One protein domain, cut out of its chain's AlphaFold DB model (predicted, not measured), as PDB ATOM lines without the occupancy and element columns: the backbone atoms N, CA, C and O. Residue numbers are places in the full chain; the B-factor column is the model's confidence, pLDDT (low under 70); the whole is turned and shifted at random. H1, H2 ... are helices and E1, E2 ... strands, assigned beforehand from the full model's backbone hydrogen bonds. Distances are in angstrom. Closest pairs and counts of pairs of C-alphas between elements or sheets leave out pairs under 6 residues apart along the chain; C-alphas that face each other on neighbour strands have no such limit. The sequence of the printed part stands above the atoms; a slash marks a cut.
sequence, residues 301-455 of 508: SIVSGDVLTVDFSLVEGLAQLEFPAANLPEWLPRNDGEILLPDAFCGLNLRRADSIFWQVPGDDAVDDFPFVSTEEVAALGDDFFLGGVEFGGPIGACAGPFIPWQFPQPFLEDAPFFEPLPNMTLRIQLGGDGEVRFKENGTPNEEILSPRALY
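This is residues 301 to 455 of the 508 residues of an uncharacterized protein of Actibacterium lipolyticum (UniProt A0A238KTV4). With little regular structure, one twisted sheet folds into a V where E4 and E6 bend, E1, E2 and E3 in one wing and E5 in the other; two short helices pack beside E4. The 155 printed residues run E1 E2 E3 E4 H1 H2 E5 E6; the mixed sheet's order is E1, E2, E3, E6, E4, E5. The mostly strand class has 56 residues in named elements; it is compact, radius of gyration of the C-alphas 14.8 A, spans 42 by 35 by 31 A.

E1, residues 301 to 303, E2, 307 to 311, and E3, 318 to 324, form a meander, successive antiparallel neighbours; N 301 and O 309, and N 310 and O 321, are 2.9 A apart. E3 is parallel to E6, 424 to 439: N 322 and O 426, 2.9 A. E6 is antiparallel to E4, 347 to 359: N 427 and O 357, 2.8 A. E4 is antiparallel to E5, 389 to 392: N 350 and O 389, 2.9 A. H1, 377 to 380, only grazes the sheet; H2, 382 to 385, is on it, height 8.2 A.

E1 begins at C-alpha 301 (36.072, -32.523, -32.258). E4, 21.0 A, bends by 119 degrees at residue 352; E6, 24.1 A, by 124 degrees at 432, ending at (41.764, -27.677, -47.938).

The printed part has no cut. The links E3 to E4, E4 to H1 and E5 to E6 are long. Nineteen residues have pLDDT under 70, among them 313 to 318.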
ATOM      1  N   SER A 301      35.781 -31.672 -33.415       86.50
ATOM      2  CA  SER A 301      36.072 -32.523 -32.258       86.50
ATOM      3  C   SER A 301      35.879 -33.999 -32.566       86.50
ATOM      4  O   SER A 301      35.060 -34.376 -33.401       86.50
ATOM      5  N   ILE A 302      36.627 -34.857 -31.873       84.75
ATOM      6  CA  ILE A 302      36.419 -36.306 -31.916       84.75
ATOM      7  C   ILE A 302      35.526 -36.684 -30.735       84.75
ATOM      8  O   ILE A 302      35.946 -36.663 -29.579       84.75
ATOM      9  N   VAL A 303      34.279 -37.047 -31.019       78.50
ATOM     10  CA  VAL A 303      33.310 -37.469 -30.008       78.50
ATOM     11  C   VAL A 303      33.388 -38.983 -29.849       78.50
ATOM     12  O   VAL A 303      33.303 -39.740 -30.816       78.50
ATOM     13  N   SER A 304      33.513 -39.447 -28.602       67.31
ATOM     14  CA  SER A 304      33.547 -40.875 -28.235       67.31
ATOM     15  C   SER A 304      34.668 -41.712 -28.879       67.31
ATOM     16  O   SER A 304      34.607 -42.933 -28.826       67.31
ATOM     17  N   GLY A 305      35.694 -41.071 -29.453       66.75
ATOM     18  CA  GLY A 305      36.859 -41.722 -30.073       66.75
ATOM     19  C   GLY A 305      36.641 -42.227 -31.505       66.75
ATOM     20  O   GLY A 305      37.611 -42.383 -32.239       66.75
ATOM     21  N   ASP A 306      35.387 -42.417 -31.920       83.81
ATOM     22  CA  ASP A 306      35.058 -43.072 -33.192       83.81
ATOM     23  C   ASP A 306      34.520 -42.106 -34.262       83.81
ATOM     24  O   ASP A 306      34.579 -42.413 -35.455       83.81
ATOM     25  N   VAL A 307      34.003 -40.936 -33.868       87.81
ATOM     26  CA  VAL A 307      33.310 -40.006 -34.775       87.81
ATOM     27  C   VAL A 307      33.952 -38.628 -34.719       87.81
ATOM     28  O   VAL A 307      33.974 -37.992 -33.667       87.81
ATOM     29  N   LEU A 308      34.438 -38.145 -35.864       90.56
ATOM     30  CA  LEU A 308      34.818 -36.750 -36.032       90.56
ATOM     31  C   LEU A 308      33.563 -35.931 -36.323       90.56
ATOM     32  O   LEU A 308      32.787 -36.257 -37.223       90.56
ATOM     33  N   THR A 309      33.381 -34.876 -35.542       89.44
ATOM     34  CA  THR A 309      32.245 -33.966 -35.613       89.44
ATOM     35  C   THR A 309      32.726 -32.579 -36.001       89.44
ATOM     36  O   THR A 309      33.663 -32.065 -35.393       89.44
ATOM     37  N   VAL A 310      32.062 -31.968 -36.979       87.88
ATOM     38  CA  VAL A 310      32.194 -30.538 -37.284       87.88
ATOM     39  C   VAL A 310      30.917 -29.833 -36.836       87.88
ATOM     40  O   VAL A 310      29.825 -30.205 -37.267       87.88
ATOM     41  N   ASP A 311      31.047 -28.844 -35.955       80.06
ATOM     42  CA  ASP A 311      29.925 -28.073 -35.422       80.06
ATOM     43  C   ASP A 311      29.539 -26.944 -36.391       80.06
ATOM     44  O   ASP A 311      30.355 -26.103 -36.773       80.06
ATOM     45  N   PHE A 312      28.265 -26.931 -36.788       75.25
ATOM     46  CA  PHE A 312      27.700 -25.932 -37.692       75.25
ATOM     47  C   PHE A 312      26.788 -24.935 -36.989       75.25
ATOM     48  O   PHE A 312      25.997 -24.291 -37.661       75.25
ATOM     49  N   SER A 313      26.855 -24.769 -35.673       62.00
ATOM     50  CA  SER A 313      25.930 -23.932 -34.891       62.00
ATOM     51  C   SER A 313      25.851 -22.460 -35.325       62.00
ATOM     52  O   SER A 313      24.907 -21.760 -34.959       62.00
ATOM     53  N   LEU A 314      26.792 -21.986 -36.150       58.94
ATOM     54  CA  LEU A 314      26.722 -20.690 -36.842       58.94
ATOM     55  C   LEU A 314      25.739 -20.667 -38.034       58.94
ATOM     56  O   LEU A 314      25.379 -19.594 -38.517       58.94
ATOM     57  N   VAL A 315      25.298 -21.830 -38.509       62.50
ATOM     58  CA  VAL A 315      24.245 -22.042 -39.507       62.50
ATOM     59  C   VAL A 315      22.944 -22.327 -38.773       62.50
ATOM     60  O   VAL A 315      22.758 -23.384 -38.176       62.50
ATOM     61  N   GLU A 316      22.005 -21.387 -38.842       64.69
ATOM     62  CA  GLU A 316      20.684 -21.559 -38.240       64.69
ATOM     63  C   GLU A 316      19.993 -22.810 -38.810       64.69
ATOM     64  O   GLU A 316      19.708 -22.862 -40.000       64.69
ATOM     65  N   GLY A 317      19.735 -23.809 -37.958       65.88
ATOM     66  CA  GLY A 317      19.024 -25.046 -38.297       65.88
ATOM     67  C   GLY A 317      19.915 -26.285 -38.428       65.88
ATOM     68  O   GLY A 317      19.474 -27.365 -38.043       65.88
ATOM     69  N   LEU A 318      21.171 -26.154 -38.862       69.62
ATOM     70  CA  LEU A 318      22.075 -27.299 -39.006       69.62
ATOM     71  C   LEU A 318      22.825 -27.580 -37.696       69.62
ATOM     72  O   LEU A 318      23.398 -26.675 -37.099       69.62
ATOM     73  N   ALA A 319      22.816 -28.835 -37.247       70.44
ATOM     74  CA  ALA A 319      23.478 -29.242 -36.014       70.44
ATOM     75  C   ALA A 319      24.962 -29.552 -36.247       70.44
ATOM     76  O   ALA A 319      25.818 -28.887 -35.673       70.44
ATOM     77  N   GLN A 320      25.271 -30.583 -37.045       86.50
ATOM     78  CA  GLN A 320      26.623 -31.158 -37.117       86.50
ATOM     79  C   GLN A 320      26.910 -31.851 -38.459       86.50
ATOM     80  O   GLN A 320      25.990 -32.265 -39.171       86.50
ATOM     81  N   LEU A 321      28.192 -32.010 -38.784       88.44
ATOM     82  CA  LEU A 321      28.688 -32.997 -39.742       88.44
ATOM     83  C   LEU A 321      29.337 -34.140 -38.979       88.44
ATOM     84  O   LEU A 321      30.084 -33.874 -38.041       88.44
ATOM     85  N   GLU A 322      29.143 -35.376 -39.419       91.12
ATOM     86  CA  GLU A 322      29.771 -36.539 -38.798       91.12
ATOM     87  C   GLU A 322      30.405 -37.465 -39.841       91.12
ATOM     88  O   GLU A 322      29.764 -37.825 -40.834       91.12
ATOM     89  N   PHE A 323      31.639 -37.905 -39.584       91.50
ATOM     90  CA  PHE A 323      32.287 -39.019 -40.287       91.50
ATOM     91  C   PHE A 323      33.242 -39.783 -39.357       91.50
ATOM     92  O   PHE A 323      33.601 -39.273 -38.294       91.50
ATOM     93  N   PRO A 324      33.657 -41.016 -39.703       91.69
ATOM     94  CA  PRO A 324      34.517 -41.806 -38.827       91.69
ATOM     95  C   PRO A 324      35.894 -41.157 -38.623       91.69
ATOM     96  O   PRO A 324      36.597 -40.846 -39.585       91.69
ATOM     97  N   ALA A 325      36.319 -41.011 -37.365       90.44
ATOM     98  CA  ALA A 325      37.631 -40.447 -37.027       90.44
ATOM     99  C   ALA A 325      38.794 -41.348 -37.486       90.44
ATOM    100  O   ALA A 325      39.890 -40.862 -37.750       90.44
ATOM    101  N   ALA A 326      38.543 -42.652 -37.650       91.12
ATOM    102  CA  ALA A 326      39.523 -43.632 -38.123       91.12
ATOM    103  C   ALA A 326      40.034 -43.375 -39.555       91.12
ATOM    104  O   ALA A 326      41.049 -43.943 -39.941       91.12
ATOM    105  N   ASN A 327      39.347 -42.538 -40.343       93.88
ATOM    106  CA  ASN A 327      39.777 -42.158 -41.692       93.88
ATOM    107  C   ASN A 327      40.673 -40.904 -41.722       93.88
ATOM    108  O   ASN A 327      41.078 -40.466 -42.805       93.88
ATOM    109  N   LEU A 328      40.973 -40.309 -40.560       93.50
ATOM    110  CA  LEU A 328      41.986 -39.263 -40.451       93.50
ATOM    111  C   LEU A 328      43.383 -39.827 -40.757       93.50
ATOM    112  O   LEU A 328      43.647 -40.996 -40.468       93.50
ATOM    113  N   PRO A 329      44.300 -39.016 -41.312       93.56
ATOM    114  CA  PRO A 329      45.664 -39.467 -41.543       93.56
ATOM    115  C   PRO A 329      46.333 -39.941 -40.243       93.56
ATOM    116  O   PRO A 329      46.375 -39.214 -39.254       93.56
ATOM    117  N   GLU A 330      46.883 -41.158 -40.249       91.62
ATOM    118  CA  GLU A 330      47.486 -41.769 -39.053       91.62
ATOM    119  C   GLU A 330      48.707 -40.999 -38.531       91.62
ATOM    120  O   GLU A 330      48.994 -41.055 -37.340       91.62
ATOM    121  N   TRP A 331      49.389 -40.265 -39.417       93.62
ATOM    122  CA  TRP A 331      50.571 -39.451 -39.121       93.62
ATOM    123  C   TRP A 331      50.243 -38.079 -38.525       93.62
ATOM    124  O   TRP A 331      51.156 -37.280 -38.329       93.62
ATOM    125  N   LEU A 332      48.967 -37.752 -38.285       94.38
ATOM    126  CA  LEU A 332      48.650 -36.527 -37.557       94.38
ATOM    127  C   LEU A 332      49.262 -36.591 -36.143       94.38
ATOM    128  O   LEU A 332      49.139 -37.628 -35.483       94.38
ATOM    129  N   PRO A 333      49.898 -35.499 -35.674       93.06
ATOM    130  CA  PRO A 333      50.485 -35.422 -34.345       93.06
ATOM    131  C   PRO A 333      49.436 -35.715 -33.274       93.06
ATOM    132  O   PRO A 333      48.256 -35.386 -33.433       93.06
ATOM    133  N   ARG A 334      49.867 -36.324 -32.168       87.69
ATOM    134  CA  ARG A 334      49.016 -36.554 -30.999       87.69
ATOM    135  C   ARG A 334      49.681 -36.004 -29.750       87.69
ATOM    136  O   ARG A 334      50.894 -35.803 -29.708       87.69
ATOM    137  N   ASN A 335      48.849 -35.734 -28.759       71.62
ATOM    138  CA  ASN A 335      49.255 -35.314 -27.433       71.62
ATOM    139  C   ASN A 335      48.432 -36.101 -26.413       71.62
ATOM    140  O   ASN A 335      47.203 -36.047 -26.449       71.62
ATOM    141  N   ASP A 336      49.088 -36.854 -25.534       70.94
ATOM    142  CA  ASP A 336      48.439 -37.688 -24.511       70.94
ATOM    143  C   ASP A 336      47.318 -38.612 -25.053       70.94
ATOM    144  O   ASP A 336      46.295 -38.863 -24.410       70.94
ATOM    145  N   GLY A 337      47.525 -39.167 -26.247       75.75
ATOM    146  CA  GLY A 337      46.632 -40.085 -26.951       75.75
ATOM    147  C   GLY A 337      45.558 -39.402 -27.799       75.75
ATOM    148  O   GLY A 337      44.870 -40.086 -28.568       75.75
ATOM    149  N   GLU A 338      45.422 -38.078 -27.713       84.06
ATOM    150  CA  GLU A 338      44.457 -37.292 -28.481       84.06
ATOM    151  C   GLU A 338      45.086 -36.736 -29.760       84.06
ATOM    152  O   GLU A 338      46.187 -36.195 -29.745       84.06
ATOM    153  N   ILE A 339      44.384 -36.863 -30.889       90.25
ATOM    154  CA  ILE A 339      44.849 -36.314 -32.169       90.25
ATOM    155  C   ILE A 339      44.798 -34.786 -32.100       90.25
ATOM    156  O   ILE A 339      43.743 -34.219 -31.808       90.25
ATOM    157  N   LEU A 340      45.909 -34.134 -32.442       91.69
ATOM    158  CA  LEU A 340      45.958 -32.701 -32.692       91.69
ATOM    159  C   LEU A 340      45.397 -32.431 -34.095       91.69
ATOM    160  O   LEU A 340      46.037 -32.686 -35.119       91.69
ATOM    161  N   LEU A 341      44.164 -31.948 -34.143       92.00
ATOM    162  CA  LEU A 341      43.435 -31.646 -35.363       92.00
ATOM    163  C   LEU A 341      44.037 -30.407 -36.051       92.00
ATOM    164  O   LEU A 341      44.412 -29.455 -35.367       92.00
ATOM    165  N   PRO A 342      44.129 -30.396 -37.395       93.12
ATOM    166  CA  PRO A 342      44.553 -29.220 -38.154       93.12
ATOM    167  C   PRO A 342      43.767 -27.964 -37.768       93.12
ATOM    168  O   PRO A 342      42.554 -28.034 -37.599       93.12
ATOM    169  N   ASP A 343      44.429 -26.814 -37.679       88.00
ATOM    170  CA  ASP A 343      43.824 -25.523 -37.319       88.00
ATOM    171  C   ASP A 343      43.941 -24.475 -38.445       88.00
ATOM    172  O   ASP A 343      43.294 -23.431 -38.381       88.00
ATOM    173  N   ALA A 344      44.682 -24.766 -39.523       88.06
ATOM    174  CA  ALA A 344      44.882 -23.860 -40.661       88.06
ATOM    175  C   ALA A 344      44.024 -24.174 -41.905       88.06
ATOM    176  O   ALA A 344      44.284 -23.663 -42.993       88.06
ATOM    177  N   PHE A 345      43.002 -25.018 -41.775       89.88
ATOM    178  CA  PHE A 345      42.162 -25.452 -42.895       89.88
ATOM    179  C   PHE A 345      40.828 -24.708 -42.965       89.88
ATOM    180  O   PHE A 345      40.389 -24.125 -41.982       89.88
ATOM    181  N   CYS A 346      40.167 -24.780 -44.120       86.75
ATOM    182  CA  CYS A 346      38.895 -24.102 -44.405       86.75
ATOM    183  C   CYS A 346      37.841 -25.010 -45.060       86.75
ATOM    184  O   CYS A 346      36.710 -24.600 -45.335       86.75
ATOM    185  N   GLY A 347      38.212 -26.255 -45.350       89.56
ATOM    186  CA  GLY A 347      37.331 -27.241 -45.951       89.56
ATOM    187  C   GLY A 347      37.941 -28.631 -45.956       89.56
ATOM    188  O   GLY A 347      39.108 -28.824 -45.606       89.56
ATOM    189  N   LEU A 348      37.132 -29.602 -46.359       92.00
ATOM    190  CA  LEU A 348      37.482 -31.014 -46.373       92.00
ATOM    191  C   LEU A 348      37.176 -31.623 -47.744       92.00
ATOM    192  O   LEU A 348      36.206 -31.252 -48.404       92.00
ATOM    193  N   ASN A 349      38.015 -32.567 -48.158       93.38
ATOM    194  CA  ASN A 349      37.815 -33.454 -49.301       93.38
ATOM    195  C   ASN A 349      37.810 -34.893 -48.769       93.38
ATOM    196  O   ASN A 349      38.800 -35.356 -48.198       93.38
ATOM    197  N   LEU A 350      36.674 -35.574 -48.912       94.38
ATOM    198  CA  LEU A 350      36.448 -36.921 -48.392       94.38
ATOM    199  C   LEU A 350      36.400 -37.908 -49.559       94.38
ATOM    200  O   LEU A 350      35.438 -37.923 -50.328       94.38
ATOM    201  N   ARG A 351      37.446 -38.720 -49.719       95.06
ATOM    202  CA  ARG A 351      37.555 -39.678 -50.831       95.06
ATOM    203  C   ARG A 351      37.065 -41.050 -50.412       95.06
ATOM    204  O   ARG A 351      37.296 -41.476 -49.285       95.06
ATOM    205  N   ARG A 352      36.465 -41.759 -51.369       95.12
ATOM    206  CA  ARG A 352      35.871 -43.092 -51.200       95.12
ATOM    207  C   ARG A 352      34.859 -43.123 -50.054       95.12
ATOM    208  O   ARG A 352      34.866 -44.021 -49.216       95.12
ATOM    209  N   ALA A 353      34.007 -42.101 -50.018       95.81
ATOM    210  CA  ALA A 353      32.796 -42.151 -49.217       95.81
ATOM    211  C   ALA A 353      31.917 -43.299 -49.730       95.81
ATOM    212  O   ALA A 353      31.760 -43.461 -50.940       95.81
ATOM    213  N   ASP A 354      31.359 -44.087 -48.820       95.38
ATOM    214  CA  ASP A 354      30.407 -45.145 -49.158       95.38
ATOM    215  C   ASP A 354      29.021 -44.530 -49.371       95.38
ATOM    216  O   ASP A 354      28.364 -44.778 -50.382       95.38
ATOM    217  N   SER A 355      28.609 -43.669 -48.434       95.38
ATOM    218  CA  SER A 355      27.276 -43.068 -48.392       95.38
ATOM    219  C   SER A 355      27.281 -41.656 -47.800       95.38
ATOM    220  O   SER A 355      28.190 -41.272 -47.056       95.38
ATOM    221  N   ILE A 356      26.248 -40.887 -48.145       94.69
ATOM    222  CA  ILE A 356      26.010 -39.510 -47.696       94.69
ATOM    223  C   ILE A 356      24.542 -39.409 -47.307       94.69
ATOM    224  O   ILE A 356      23.675 -39.708 -48.123       94.69
ATOM    225  N   PHE A 357      24.262 -38.966 -46.084       93.06
ATOM    226  CA  PHE A 357      22.898 -38.800 -45.600       93.06
ATOM    227  C   PHE A 357      22.719 -37.485 -44.876       93.06
ATOM    228  O   PHE A 357      23.390 -37.198 -43.885       93.06
ATOM    229  N   TRP A 358      21.717 -36.741 -45.304       91.00
ATOM    230  CA  TRP A 358      21.112 -35.736 -44.458       91.00
ATOM    231  C   TRP A 358      20.098 -36.403 -43.529       91.00
ATOM    232  O   TRP A 358      19.268 -37.185 -43.982       91.00
ATOM    233  N   GLN A 359      20.135 -36.115 -42.230       89.31
ATOM    234  CA  GLN A 359      19.240 -36.763 -41.271       89.31
ATOM    235  C   GLN A 359      18.896 -35.840 -40.102       89.31
ATOM    236  O   GLN A 359      19.774 -35.195 -39.540       89.31
ATOM    237  N   VAL A 360      17.632 -35.825 -39.677       85.44
ATOM    238  CA  VAL A 360      17.250 -35.289 -38.362       85.44
ATOM    239  C   VAL A 360      17.349 -36.432 -37.340       85.44
ATOM    240  O   VAL A 360      16.813 -37.511 -37.597       85.44
ATOM    241  N   PRO A 361      18.044 -36.269 -36.197       75.81
ATOM    242  CA  PRO A 361      18.213 -37.339 -35.220       75.81
ATOM    243  C   PRO A 361      16.884 -37.982 -34.798       75.81
ATOM    244  O   PRO A 361      16.041 -37.344 -34.170       75.81
ATOM    245  N   GLY A 362      16.731 -39.275 -35.101       75.75
ATOM    246  CA  GLY A 362      15.522 -40.053 -34.807       75.75
ATOM    247  C   GLY A 362      14.555 -40.233 -35.983       75.75
ATOM    248  O   GLY A 362      13.617 -41.016 -35.836       75.75
ATOM    249  N   ASP A 363      14.814 -39.591 -37.123       82.38
ATOM    250  CA  ASP A 363      14.017 -39.682 -38.351       82.38
ATOM    251  C   ASP A 363      14.768 -40.425 -39.480       82.38
ATOM    252  O   ASP A 363      15.954 -40.755 -39.355       82.38
ATOM    253  N   ASP A 364      14.065 -40.708 -40.582       84.69
ATOM    254  CA  ASP A 364      14.640 -41.268 -41.813       84.69
ATOM    255  C   ASP A 364      15.560 -40.250 -42.524       84.69
ATOM    256  O   ASP A 364      15.545 -39.051 -42.227       84.69
ATOM    257  N   ALA A 365      16.374 -40.726 -43.474       86.50
ATOM    258  CA  ALA A 365      17.204 -39.850 -44.299       86.50
ATOM    259  C   ALA A 365      16.345 -38.871 -45.120       86.50
ATOM    260  O   ALA A 365      15.300 -39.234 -45.663       86.50
ATOM    261  N   VAL A 366      16.816 -37.631 -45.222       86.12
ATOM    262  CA  VAL A 366      16.187 -36.552 -45.984       86.12
ATOM    263  C   VAL A 366      16.769 -36.554 -47.396       86.12
ATOM    264  O   VAL A 366      17.965 -36.332 -47.579       86.12
ATOM    265  N   ASP A 367      15.916 -36.800 -48.387       84.62
ATOM    266  CA  ASP A 367      16.268 -36.844 -49.818       84.62
ATOM    267  C   ASP A 367      15.283 -36.014 -50.667       84.62
ATOM    268  O   ASP A 367      15.003 -36.297 -51.829       84.62
ATOM    269  N   ASP A 368      14.680 -35.000 -50.044       85.81
ATOM    270  CA  ASP A 368      13.824 -34.039 -50.727       85.81
ATOM    271  C   ASP A 368      14.664 -32.856 -51.220       85.81
ATOM    272  O   ASP A 368      15.509 -32.336 -50.488       85.81
ATOM    273  N   PHE A 369      14.377 -32.370 -52.432       83.50
ATOM    274  CA  PHE A 369      15.055 -31.208 -53.013       83.50
ATOM    275  C   PHE A 369      15.146 -30.029 -52.013       83.50
ATOM    276  O   PHE A 369      14.119 -29.639 -51.444       83.50
ATOM    277  N   PRO A 370      16.324 -29.391 -51.844       88.81
ATOM    278  CA  PRO A 370      17.555 -29.588 -52.619       88.81
ATOM    279  C   PRO A 370      18.526 -30.621 -52.029       88.81
ATOM    280  O   PRO A 370      19.637 -30.739 -52.534       88.81
ATOM    281  N   PHE A 371      18.160 -31.319 -50.954       90.00
ATOM    282  CA  PHE A 371      19.037 -32.267 -50.273       90.00
ATOM    283  C   PHE A 371      19.156 -33.561 -51.063       90.00
ATOM    284  O   PHE A 371      18.161 -34.083 -51.553       90.00
ATOM    285  N   VAL A 372      20.378 -34.079 -51.144       90.19
ATOM    286  CA  VAL A 372      20.667 -35.350 -51.802       90.19
ATOM    287  C   VAL A 372      21.276 -36.297 -50.777       90.19
ATOM    288  O   VAL A 372      22.297 -35.987 -50.158       90.19
ATOM    289  N   SER A 373      20.648 -37.457 -50.609       93.44
ATOM    290  CA  SER A 373      21.145 -38.568 -49.801       93.44
ATOM    291  C   SER A 373      21.350 -39.801 -50.684       93.44
ATOM    292  O   SER A 373      20.498 -40.158 -51.489       93.44
ATOM    293  N   THR A 374      22.483 -40.490 -50.543       93.50
ATOM    294  CA  THR A 374      22.799 -41.692 -51.328       93.50
ATOM    295  C   THR A 374      23.447 -42.777 -50.475       93.50
ATOM    296  O   THR A 374      24.341 -42.510 -49.673       93.50
ATOM    297  N   GLU A 375      23.023 -44.021 -50.695       93.81
ATOM    298  CA  GLU A 375      23.632 -45.230 -50.126       93.81
ATOM    299  C   GLU A 375      24.910 -45.665 -50.865       93.81
ATOM    300  O   GLU A 375      25.665 -46.475 -50.331       93.81
ATOM    301  N   GLU A 376      25.151 -45.158 -52.081       94.06
ATOM    302  CA  GLU A 376      26.262 -45.585 -52.938       94.06
ATOM    303  C   GLU A 376      26.849 -44.383 -53.699       94.06
ATOM    304  O   GLU A 376      26.459 -44.076 -54.827       94.06
ATOM    305  N   VAL A 377      27.819 -43.686 -53.097       94.50
ATOM    306  CA  VAL A 377      28.496 -42.533 -53.739       94.50
ATOM    307  C   VAL A 377      29.224 -42.955 -55.018       94.50
ATOM    308  O   VAL A 377      29.276 -42.188 -55.977       94.50
ATOM    309  N   ALA A 378      29.724 -44.192 -55.090       93.50
ATOM    310  CA  ALA A 378      30.340 -44.749 -56.296       93.50
ATOM    311  C   ALA A 378      29.413 -44.708 -57.525       93.50
ATOM    312  O   ALA A 378      29.885 -44.518 -58.648       93.50
ATOM    313  N   ALA A 379      28.094 -44.815 -57.329       95.06
ATOM    314  CA  ALA A 379      27.116 -44.723 -58.412       95.06
ATOM    315  C   ALA A 379      27.007 -43.304 -59.005       95.06
ATOM    316  O   ALA A 379      26.523 -43.150 -60.128       95.06
ATOM    317  N   LEU A 380      27.482 -42.280 -58.285       91.94
ATOM    318  CA  LEU A 380      27.547 -40.895 -58.760       91.94
ATOM    319  C   LEU A 380      28.747 -40.646 -59.692       91.94
ATOM    320  O   LEU A 380      28.766 -39.644 -60.406       91.94
ATOM    321  N   GLY A 381      29.715 -41.568 -59.730       94.12
ATOM    322  CA  GLY A 381      30.870 -41.542 -60.627       94.12
ATOM    323  C   GLY A 381      32.212 -41.316 -59.927       94.12
ATOM    324  O   GLY A 381      32.288 -40.906 -58.767       94.12
ATOM    325  N   ASP A 382      33.292 -41.576 -60.671       92.69
ATOM    326  CA  ASP A 382      34.669 -41.514 -60.161       92.69
ATOM    327  C   ASP A 382      35.070 -40.111 -59.683       92.69
ATOM    328  O   ASP A 382      35.889 -39.997 -58.776       92.69
ATOM    329  N   ASP A 383      34.479 -39.048 -60.230       90.31
ATOM    330  CA  ASP A 383      34.763 -37.677 -59.792       90.31
ATOM    331  C   ASP A 383      34.354 -37.462 -58.325       90.31
ATOM    332  O   ASP A 383      35.104 -36.861 -57.565       90.31
ATOM    333  N   PHE A 384      33.231 -38.036 -57.881       91.44
ATOM    334  CA  PHE A 384      32.795 -37.948 -56.484       91.44
ATOM    335  C   PHE A 384      33.413 -39.034 -55.607       91.44
ATOM    336  O   PHE A 384      33.813 -38.770 -54.477       91.44
ATOM    337  N   PHE A 385      33.535 -40.261 -56.118       92.44
ATOM    338  CA  PHE A 385      34.069 -41.365 -55.325       92.44
ATOM    339  C   PHE A 385      35.594 -41.304 -55.193       92.44
ATOM    340  O   PHE A 385      36.130 -41.341 -54.087       92.44
ATOM    341  N   LEU A 386      36.319 -41.179 -56.308       90.31
ATOM    342  CA  LEU A 386      37.780 -41.090 -56.313       90.31
ATOM    343  C   LEU A 386      38.282 -39.652 -56.231       90.31
ATOM    344  O   LEU A 386      39.346 -39.460 -55.652       90.31
ATOM    345  N   GLY A 387      37.606 -38.659 -56.805       88.19
ATOM    346  CA  GLY A 387      37.973 -37.249 -56.607       88.19
ATOM    347  C   GLY A 387      37.625 -36.764 -55.199       88.19
ATOM    348  O   GLY A 387      38.389 -36.003 -54.610       88.19
ATOM    349  N   GLY A 388      36.572 -37.335 -54.614       91.62
ATOM    350  CA  GLY A 388      36.094 -37.053 -53.269       91.62
ATOM    351  C   GLY A 388      34.922 -36.080 -53.264       91.62
ATOM    352  O   GLY A 388      34.692 -35.339 -54.218       91.62
ATOM    353  N   VAL A 389      34.171 -36.094 -52.168       91.75
ATOM    354  CA  VAL A 389      33.109 -35.122 -51.910       91.75
ATOM    355  C   VAL A 389      33.652 -34.004 -51.034       91.75
ATOM    356  O   VAL A 389      34.381 -34.254 -50.072       91.75
ATOM    357  N   GLU A 390      33.343 -32.762 -51.400       90.12
ATOM    358  CA  GLU A 390      34.010 -31.585 -50.846       90.12
ATOM    359  C   GLU A 390      33.027 -30.600 -50.241       90.12
ATOM    360  O   GLU A 390      32.031 -30.247 -50.868       90.12
ATOM    361  N   PHE A 391      33.352 -30.093 -49.062       88.38
ATOM    362  CA  PHE A 391      32.636 -28.983 -48.445       88.38
ATOM    363  C   PHE A 391      33.634 -28.042 -47.778       88.38
ATOM    364  O   PHE A 391      34.785 -28.400 -47.514       88.38
ATOM    365  N   GLY A 392      33.200 -26.821 -47.507       86.62
ATOM    366  CA  GLY A 392      34.037 -25.826 -46.850       86.62
ATOM    367  C   GLY A 392      33.218 -24.681 -46.294       86.62
ATOM    368  O   GLY A 392      32.018 -24.588 -46.550       86.62
ATOM    369  N   GLY A 393      33.848 -23.823 -45.505       81.75
ATOM    370  CA  GLY A 393      33.146 -22.747 -44.824       81.75
ATOM    371  C   GLY A 393      33.969 -22.135 -43.697       81.75
ATOM    372  O   GLY A 393      35.196 -22.227 -43.716       81.75
ATOM    373  N   PRO A 394      33.311 -21.491 -42.721       78.44
ATOM    374  CA  PRO A 394      33.966 -20.842 -41.597       78.44
ATOM    375  C   PRO A 394      34.443 -21.854 -40.542       78.44
ATOM    376  O   PRO A 394      33.933 -21.881 -39.427       78.44
ATOM    377  N   ILE A 395      35.415 -22.687 -40.908       80.19
ATOM    378  CA  ILE A 395      36.100 -23.654 -40.039       80.19
ATOM    379  C   ILE A 395      37.603 -23.372 -40.032       80.19
ATOM    380  O   ILE A 395      38.104 -22.810 -41.007       80.19
ATOM    381  N   GLY A 396      38.300 -23.736 -38.950       77.00
ATOM    382  CA  GLY A 396      39.752 -23.565 -38.817       77.00
ATOM    383  C   GLY A 396      40.187 -22.119 -39.072       77.00
ATOM    384  O   GLY A 396      39.603 -21.186 -38.516       77.00
ATOM    385  N   ALA A 397      41.151 -21.908 -39.972       75.25
ATOM    386  CA  ALA A 397      41.643 -20.573 -40.337       75.25
ATOM    387  C   ALA A 397      40.581 -19.678 -41.000       75.25
ATOM    388  O   ALA A 397      40.739 -18.457 -41.048       75.25
ATOM    389  N   CYS A 398      39.494 -20.265 -41.500       75.62
ATOM    390  CA  CYS A 398      38.384 -19.534 -42.097       75.62
ATOM    391  C   CYS A 398      37.272 -19.177 -41.104       75.62
ATOM    392  O   CYS A 398      36.275 -18.575 -41.516       75.62
ATOM    393  N   ALA A 399      37.419 -19.501 -39.813       68.12
ATOM    394  CA  ALA A 399      36.455 -19.132 -38.782       68.12
ATOM    395  C   ALA A 399      36.211 -17.607 -38.775       68.12
ATOM    396  O   ALA A 399      37.099 -16.796 -38.507       68.12
ATOM    397  N   GLY A 400      34.989 -17.187 -39.113       63.03
ATOM    398  CA  GLY A 400      34.633 -15.771 -39.202       63.03
ATOM    399  C   GLY A 400      33.401 -15.494 -40.070       63.03
ATOM    400  O   GLY A 400      32.982 -16.331 -40.865       63.03
ATOM    401  N   PRO A 401      32.794 -14.297 -39.963       57.16
ATOM    402  CA  PRO A 401      31.475 -14.011 -40.539       57.16
ATOM    403  C   PRO A 401      31.475 -13.787 -42.061       57.16
ATOM    404  O   PRO A 401      30.426 -13.496 -42.635       57.16
ATOM    405  N   PHE A 402      32.638 -13.849 -42.716       64.75
ATOM    406  CA  PHE A 402      32.805 -13.436 -44.113       64.75
ATOM    407  C   PHE A 402      32.914 -14.597 -45.107       64.75
ATOM    408  O   PHE A 402      32.937 -14.343 -46.312       64.75
ATOM    409  N   ILE A 403      32.944 -15.846 -44.633       70.94
ATOM    410  CA  ILE A 403      33.030 -17.041 -45.479       70.94
ATOM    411  C   ILE A 403      31.758 -17.867 -45.261       70.94
ATOM    412  O   ILE A 403      31.521 -18.323 -44.144       70.94
ATOM    413  N   PRO A 404      30.890 -18.028 -46.277       76.56
ATOM    414  CA  PRO A 404      29.702 -18.861 -46.155       76.56
ATOM    415  C   PRO A 404      30.065 -20.345 -46.265       76.56
ATOM    416  O   PRO A 404      31.008 -20.709 -46.968       76.56
ATOM    417  N   TRP A 405      29.268 -21.203 -45.630       81.19
ATOM    418  CA  TRP A 405      29.328 -22.642 -45.875       81.19
ATOM    419  C   TRP A 405      28.973 -22.978 -47.327       81.19
ATOM    420  O   TRP A 405      28.058 -22.392 -47.908       81.19
ATOM    421  N   GLN A 406      29.687 -23.946 -47.893       83.50
ATOM    422  CA  GLN A 406      29.528 -24.428 -49.259       83.50
ATOM    423  C   GLN A 406      29.349 -25.945 -49.256       83.50
ATOM    424  O   GLN A 406      30.234 -26.685 -48.828       83.50
ATOM    425  N   PHE A 407      28.208 -26.382 -49.785       86.69
ATOM    426  CA  PHE A 407      27.846 -27.785 -49.979       86.69
ATOM    427  C   PHE A 407      27.520 -28.009 -51.464       86.69
ATOM    428  O   PHE A 407      26.349 -28.002 -51.844       86.69
ATOM    429  N   PRO A 408      28.535 -28.106 -52.342       86.38
ATOM    430  CA  PRO A 408      28.320 -28.384 -53.760       86.38
ATOM    431  C   PRO A 408      27.723 -29.785 -53.969       86.38
ATOM    432  O   PRO A 408      27.543 -30.561 -53.028       86.38
ATOM    433  N   GLN A 409      27.450 -30.145 -55.226       87.06
ATOM    434  CA  GLN A 409      27.175 -31.544 -55.553       87.06
ATOM    435  C   GLN A 409      28.300 -32.448 -54.997       87.06
ATOM    436  O   GLN A 409      29.470 -32.066 -55.063       87.06
ATOM    437  N   PRO A 410      27.962 -33.618 -54.431       90.88
ATOM    438  CA  PRO A 410      26.654 -34.259 -54.487       90.88
ATOM    439  C   PRO A 410      25.786 -34.010 -53.245       90.88
ATOM    440  O   PRO A 410      24.810 -34.717 -53.068       90.88
ATOM    441  N   PHE A 411      26.122 -33.054 -52.372       89.94
ATOM    442  CA  PHE A 411      25.351 -32.801 -51.148       89.94
ATOM    443  C   PHE A 411      24.006 -32.128 -51.424       89.94
ATOM    444  O   PHE A 411      23.014 -32.431 -50.755       89.94
ATOM    445  N   LEU A 412      23.997 -31.203 -52.388       89.25
ATOM    446  CA  LEU A 412      22.827 -30.437 -52.805       89.25
ATOM    447  C   LEU A 412      22.661 -30.474 -54.331       89.25
ATOM    448  O   LEU A 412      23.643 -30.404 -55.075       89.25
ATOM    449  N   GLU A 413      21.415 -30.529 -54.803       86.69
ATOM    450  CA  GLU A 413      21.061 -30.473 -56.226       86.69
ATOM    451  C   GLU A 413      20.773 -29.026 -56.667       86.69
ATOM    452  O   GLU A 413      19.808 -28.417 -56.211       86.69
ATOM    453  N   ASP A 414      21.607 -28.473 -57.561       76.88
ATOM    454  CA  ASP A 414      21.391 -27.217 -58.310       76.88
ATOM    455  C   ASP A 414      20.881 -26.003 -57.491       76.88
ATOM    456  O   ASP A 414      20.222 -25.101 -58.021       76.88
ATOM    457  N   ALA A 415      21.214 -25.939 -56.199       68.12
ATOM    458  CA  ALA A 415      20.739 -24.911 -55.279       68.12
ATOM    459  C   ALA A 415      21.896 -24.032 -54.768       68.12
ATOM    460  O   ALA A 415      22.757 -24.513 -54.033       68.12
ATOM    461  N   PRO A 416      21.926 -22.723 -55.097       56.31
ATOM    462  CA  PRO A 416      22.948 -21.811 -54.579       56.31
ATOM    463  C   PRO A 416      22.736 -21.440 -53.100       56.31
ATOM    464  O   PRO A 416      23.646 -20.907 -52.475       56.31
ATOM    465  N   PHE A 417      21.541 -21.695 -52.555       64.75
ATOM    466  CA  PHE A 417      21.164 -21.457 -51.160       64.75
ATOM    467  C   PHE A 417      20.145 -22.516 -50.730       64.75
ATOM    468  O   PHE A 417      19.246 -22.845 -51.506       64.75
ATOM    469  N   PHE A 418      20.260 -23.014 -49.501       77.06
ATOM    470  CA  PHE A 418      19.309 -23.949 -48.899       77.06
ATOM    471  C   PHE A 418      18.941 -23.484 -47.484       77.06
ATOM    472  O   PHE A 418      19.728 -22.802 -46.830       77.06
ATOM    473  N   GLU A 419      17.744 -23.846 -47.025       76.69
ATOM    474  CA  GLU A 419      17.321 -23.664 -45.634       76.69
ATOM    475  C   GLU A 419      17.395 -25.031 -44.933       76.69
ATOM    476  O   GLU A 419      16.617 -25.922 -45.287       76.69
ATOM    477  N   PRO A 420      18.334 -25.256 -43.996       75.00
ATOM    478  CA  PRO A 420      18.420 -26.520 -43.270       75.00
ATOM    479  C   PRO A 420      17.203 -26.728 -42.361       75.00
ATOM    480  O   PRO A 420      16.642 -25.784 -41.798       75.00
ATOM    481  N   LEU A 421      16.813 -27.990 -42.171       79.69
ATOM    482  CA  LEU A 421      15.803 -28.353 -41.178       79.69
ATOM    483  C   LEU A 421      16.391 -28.238 -39.762       79.69
ATOM    484  O   LEU A 421      17.569 -28.534 -39.590       79.69
ATOM    485  N   PRO A 422      15.603 -27.873 -38.732       81.75
ATOM    486  CA  PRO A 422      16.109 -27.771 -37.365       81.75
ATOM    487  C   PRO A 422      16.730 -29.077 -36.848       81.75
ATOM    488  O   PRO A 422      16.086 -30.124 -36.868       81.75
ATOM    489  N   ASN A 423      17.942 -28.979 -36.298       80.62
ATOM    490  CA  ASN A 423      18.748 -30.081 -35.758       80.62
ATOM    491  C   ASN A 423      19.181 -31.129 -36.794       80.62
ATOM    492  O   ASN A 423      19.425 -32.279 -36.440       80.62
ATOM    493  N   MET A 424      19.255 -30.760 -38.068       86.38
ATOM    494  CA  MET A 424      19.687 -31.659 -39.138       86.38
ATOM    495  C   MET A 424      21.201 -31.922 -39.061       86.38
ATOM    496  O   MET A 424      21.977 -31.022 -38.750       86.38
ATOM    497  N   THR A 425      21.626 -33.147 -39.352       88.69
ATOM    498  CA  THR A 425      23.028 -33.588 -39.373       88.69
ATOM    499  C   THR A 425      23.364 -34.126 -40.761       88.69
ATOM    500  O   THR A 425      22.572 -34.870 -41.342       88.69
ATOM    501  N   LEU A 426      24.545 -33.788 -41.278       90.94
ATOM    502  CA  LEU A 426      25.114 -34.431 -42.463       90.94
ATOM    503  C   LEU A 426      26.034 -35.575 -42.022       90.94
ATOM    504  O   LEU A 426      27.078 -35.338 -41.422       90.94
ATOM    505  N   ARG A 427      25.651 -36.820 -42.302       91.81
ATOM    506  CA  ARG A 427      26.435 -38.022 -41.991       91.81
ATOM    507  C   ARG A 427      27.095 -38.543 -43.257       91.81
ATOM    508  O   ARG A 427      26.413 -38.813 -44.243       91.81
ATOM    509  N   ILE A 428      28.406 -38.729 -43.214       94.00
ATOM    510  CA  ILE A 428      29.183 -39.285 -44.322       94.00
ATOM    511  C   ILE A 428      29.889 -40.531 -43.804       94.00
ATOM    512  O   ILE A 428      30.656 -40.468 -42.844       94.00
ATOM    513  N   GLN A 429      29.618 -41.679 -44.420       93.88
ATOM    514  CA  GLN A 429      30.339 -42.909 -44.098       93.88
ATOM    515  C   GLN A 429      31.499 -43.082 -45.066       93.88
ATOM    516  O   GLN A 429      31.352 -42.884 -46.272       93.88
ATOM    517  N   LEU A 430      32.647 -43.465 -44.526       93.19
ATOM    518  CA  LEU A 430      33.862 -43.740 -45.274       93.19
ATOM    519  C   LEU A 430      34.201 -45.219 -45.114       93.19
ATOM    520  O   LEU A 430      34.148 -45.755 -44.003       93.19
ATOM    521  N   GLY A 431      34.555 -45.860 -46.226       84.12
ATOM    522  CA  GLY A 431      35.032 -47.235 -46.217       84.12
ATOM    523  C   GLY A 431      36.392 -47.361 -45.524       84.12
ATOM    524  O   GLY A 431      37.045 -46.373 -45.178       84.12
ATOM    525  N   GLY A 432      36.869 -48.598 -45.350       82.81
ATOM    526  CA  GLY A 432      38.157 -48.871 -44.689       82.81
ATOM    527  C   GLY A 432      39.389 -48.296 -45.404       82.81
ATOM    528  O   GLY A 432      40.462 -48.247 -44.818       82.81
ATOM    529  N   ASP A 433      39.247 -47.867 -46.658       88.69
ATOM    530  CA  ASP A 433      40.271 -47.191 -47.458       88.69
ATOM    531  C   ASP A 433      39.891 -45.741 -47.818       88.69
ATOM    532  O   ASP A 433      40.497 -45.147 -48.720       88.69
ATOM    533  N   GLY A 434      38.879 -45.193 -47.136       94.06
ATOM    534  CA  GLY A 434      38.459 -43.800 -47.238       94.06
ATOM    535  C   GLY A 434      39.502 -42.847 -46.663       94.06
ATOM    536  O   GLY A 434      40.184 -43.169 -45.690       94.06
ATOM    537  N   GLU A 435      39.623 -41.671 -47.274       94.38
ATOM    538  CA  GLU A 435      40.655 -40.683 -46.939       94.38
ATOM    539  C   GLU A 435      40.011 -39.336 -46.600       94.38
ATOM    540  O   GLU A 435      39.209 -38.817 -47.381       94.38
ATOM    541  N   VAL A 436      40.426 -38.745 -45.480       94.94
ATOM    542  CA  VAL A 436      40.105 -37.359 -45.118       94.94
ATOM    543  C   VAL A 436      41.272 -36.459 -45.512       94.94
ATOM    544  O   VAL A 436      42.417 -36.700 -45.123       94.94
ATOM    545  N   ARG A 437      40.993 -35.409 -46.284       93.50
ATOM    546  CA  ARG A 437      41.980 -34.409 -46.709       93.50
ATOM    547  C   ARG A 437      41.488 -33.007 -46.390       93.50
ATOM    548  O   ARG A 437      40.293 -32.739 -46.467       93.50
ATOM    549  N   PHE A 438      42.418 -32.113 -46.083       92.88
ATOM    550  CA  PHE A 438      42.134 -30.742 -45.663       92.88
ATOM    551  C   PHE A 438      42.453 -29.757 -46.784       92.88
ATOM    552  O   PHE A 438      43.387 -29.972 -47.558       92.88
ATOM    553  N   LYS A 439      41.671 -28.683 -46.874       89.81
ATOM    554  CA  LYS A 439      41.764 -27.677 -47.938       89.81
ATOM    555  C   LYS A 439      42.098 -26.307 -47.369       89.81
ATOM    556  O   LYS A 439      41.614 -25.955 -46.293       89.81
ATOM    557  N   GLU A 440      42.872 -25.540 -48.131       81.56
ATOM    558  CA  GLU A 440      43.295 -24.182 -47.763       81.56
ATOM    559  C   GLU A 440      42.138 -23.182 -47.750       81.56
ATOM    560  O   GLU A 440      42.112 -22.273 -46.932       81.56
ATOM    561  N   ASN A 441      41.153 -23.352 -48.630       74.75
ATOM    562  CA  ASN A 441      39.980 -22.493 -48.702       74.75
ATOM    563  C   ASN A 441      38.722 -23.336 -48.996       74.75
ATOM    564  O   ASN A 441      38.777 -24.524 -49.340       74.75
ATOM    565  N   GLY A 442      37.555 -22.748 -48.735       62.34
ATOM    566  CA  GLY A 442      36.263 -23.418 -48.770       62.34
ATOM    567  C   GLY A 442      35.658 -23.574 -50.166       62.34
ATOM    568  O   GLY A 442      34.478 -23.908 -50.252       62.34
ATOM    569  N   THR A 443      36.402 -23.314 -51.252       63.75
ATOM    570  CA  THR A 443      35.854 -23.363 -52.620       63.75
ATOM    571  C   THR A 443      36.188 -24.678 -53.345       63.75
ATOM    572  O   THR A 443      37.213 -25.302 -53.059       63.75
ATOM    573  N   PRO A 444      35.340 -25.170 -54.271       57.03
ATOM    574  CA  PRO A 444      35.600 -26.421 -54.996       57.03
ATOM    575  C   PRO A 444      36.860 -26.362 -55.883       57.03
ATOM    576  O   PRO A 444      37.056 -25.376 -56.594       57.03
ATOM    577  N   ASN A 445      37.634 -27.457 -55.939       62.72
ATOM    578  CA  ASN A 445      38.856 -27.642 -56.761       62.72
ATOM    579  C   ASN A 445      40.146 -26.927 -56.300       62.72
ATOM    580  O   ASN A 445      41.060 -26.738 -57.106       62.72
ATOM    581  N   GLU A 446      40.236 -26.522 -55.035       70.38
ATOM    582  CA  GLU A 446      41.453 -25.925 -54.463       70.38
ATOM    583  C   GLU A 446      42.480 -26.954 -53.968       70.38
ATOM    584  O   GLU A 446      42.210 -28.154 -53.880       70.38
ATOM    585  N   GLU A 447      43.684 -26.458 -53.672       78.69
ATOM    586  CA  GLU A 447      44.834 -27.264 -53.274       78.69
ATOM    587  C   GLU A 447      44.601 -27.960 -51.922       78.69
ATOM    588  O   GLU A 447      44.098 -27.380 -50.954       78.69
ATOM    589  N   ILE A 448      44.956 -29.245 -51.877       89.44
ATOM    590  CA  ILE A 448      44.993 -30.023 -50.640       89.44
ATOM    591  C   ILE A 448      46.196 -29.549 -49.830       89.44
ATOM    592  O   ILE A 448      47.312 -29.523 -50.351       89.44
ATOM    593  N   LEU A 449      45.978 -29.220 -48.560       90.12
ATOM    594  CA  LEU A 449      47.038 -28.758 -47.671       90.12
ATOM    595  C   LEU A 449      48.129 -29.824 -47.526       90.12
ATOM    596  O   LEU A 449      47.853 -31.004 -47.290       90.12
ATOM    597  N   SER A 450      49.386 -29.392 -47.643       90.94
ATOM    598  CA  SER A 450      50.535 -30.217 -47.271       90.94
ATOM    599  C   SER A 450      50.566 -30.429 -45.750       90.94
ATOM    600  O   SER A 450      49.976 -29.634 -45.016       90.94
ATOM    601  N   PRO A 451      51.306 -31.430 -45.232       93.06
ATOM    602  CA  PRO A 451      51.417 -31.650 -43.788       93.06
ATOM    603  C   PRO A 451      51.842 -30.405 -42.997       93.06
ATOM    604  O   PRO A 451      51.367 -30.189 -41.886       93.06
ATOM    605  N   ARG A 452      52.702 -29.551 -43.569       89.25
ATOM    606  CA  ARG A 452      53.109 -28.279 -42.950       89.25
ATOM    607  C   ARG A 452      51.966 -27.273 -42.895       89.25
ATOM    608  O   ARG A 452      51.848 -26.548 -41.914       89.25
ATOM    609  N   ALA A 453      51.183 -27.195 -43.964       89.31
ATOM    610  CA  ALA A 453      50.131 -26.202 -44.126       89.31
ATOM    611  C   ALA A 453      48.844 -26.565 -43.359       89.31
ATOM    612  O   ALA A 453      47.932 -25.755 -43.292       89.31
ATOM    613  N   LEU A 454      48.775 -27.760 -42.759       92.62
ATOM    614  CA  LEU A 454      47.686 -28.150 -41.858       92.62
ATOM    615  C   LEU A 454      47.629 -27.313 -40.578       92.62
ATOM    616  O   LEU A 454      46.550 -27.170 -40.003       92.62
ATOM    617  N   TYR A 455      48.775 -26.783 -40.146       90.62
ATOM    618  CA  TYR A 455      48.897 -26.089 -38.875       90.62
ATOM    619  C   TYR A 455      49.257 -24.620 -39.052       90.62
ATOM    620  O   TYR A 455      50.108 -24.270 -39.879       90.62
TER     621      TYR A 455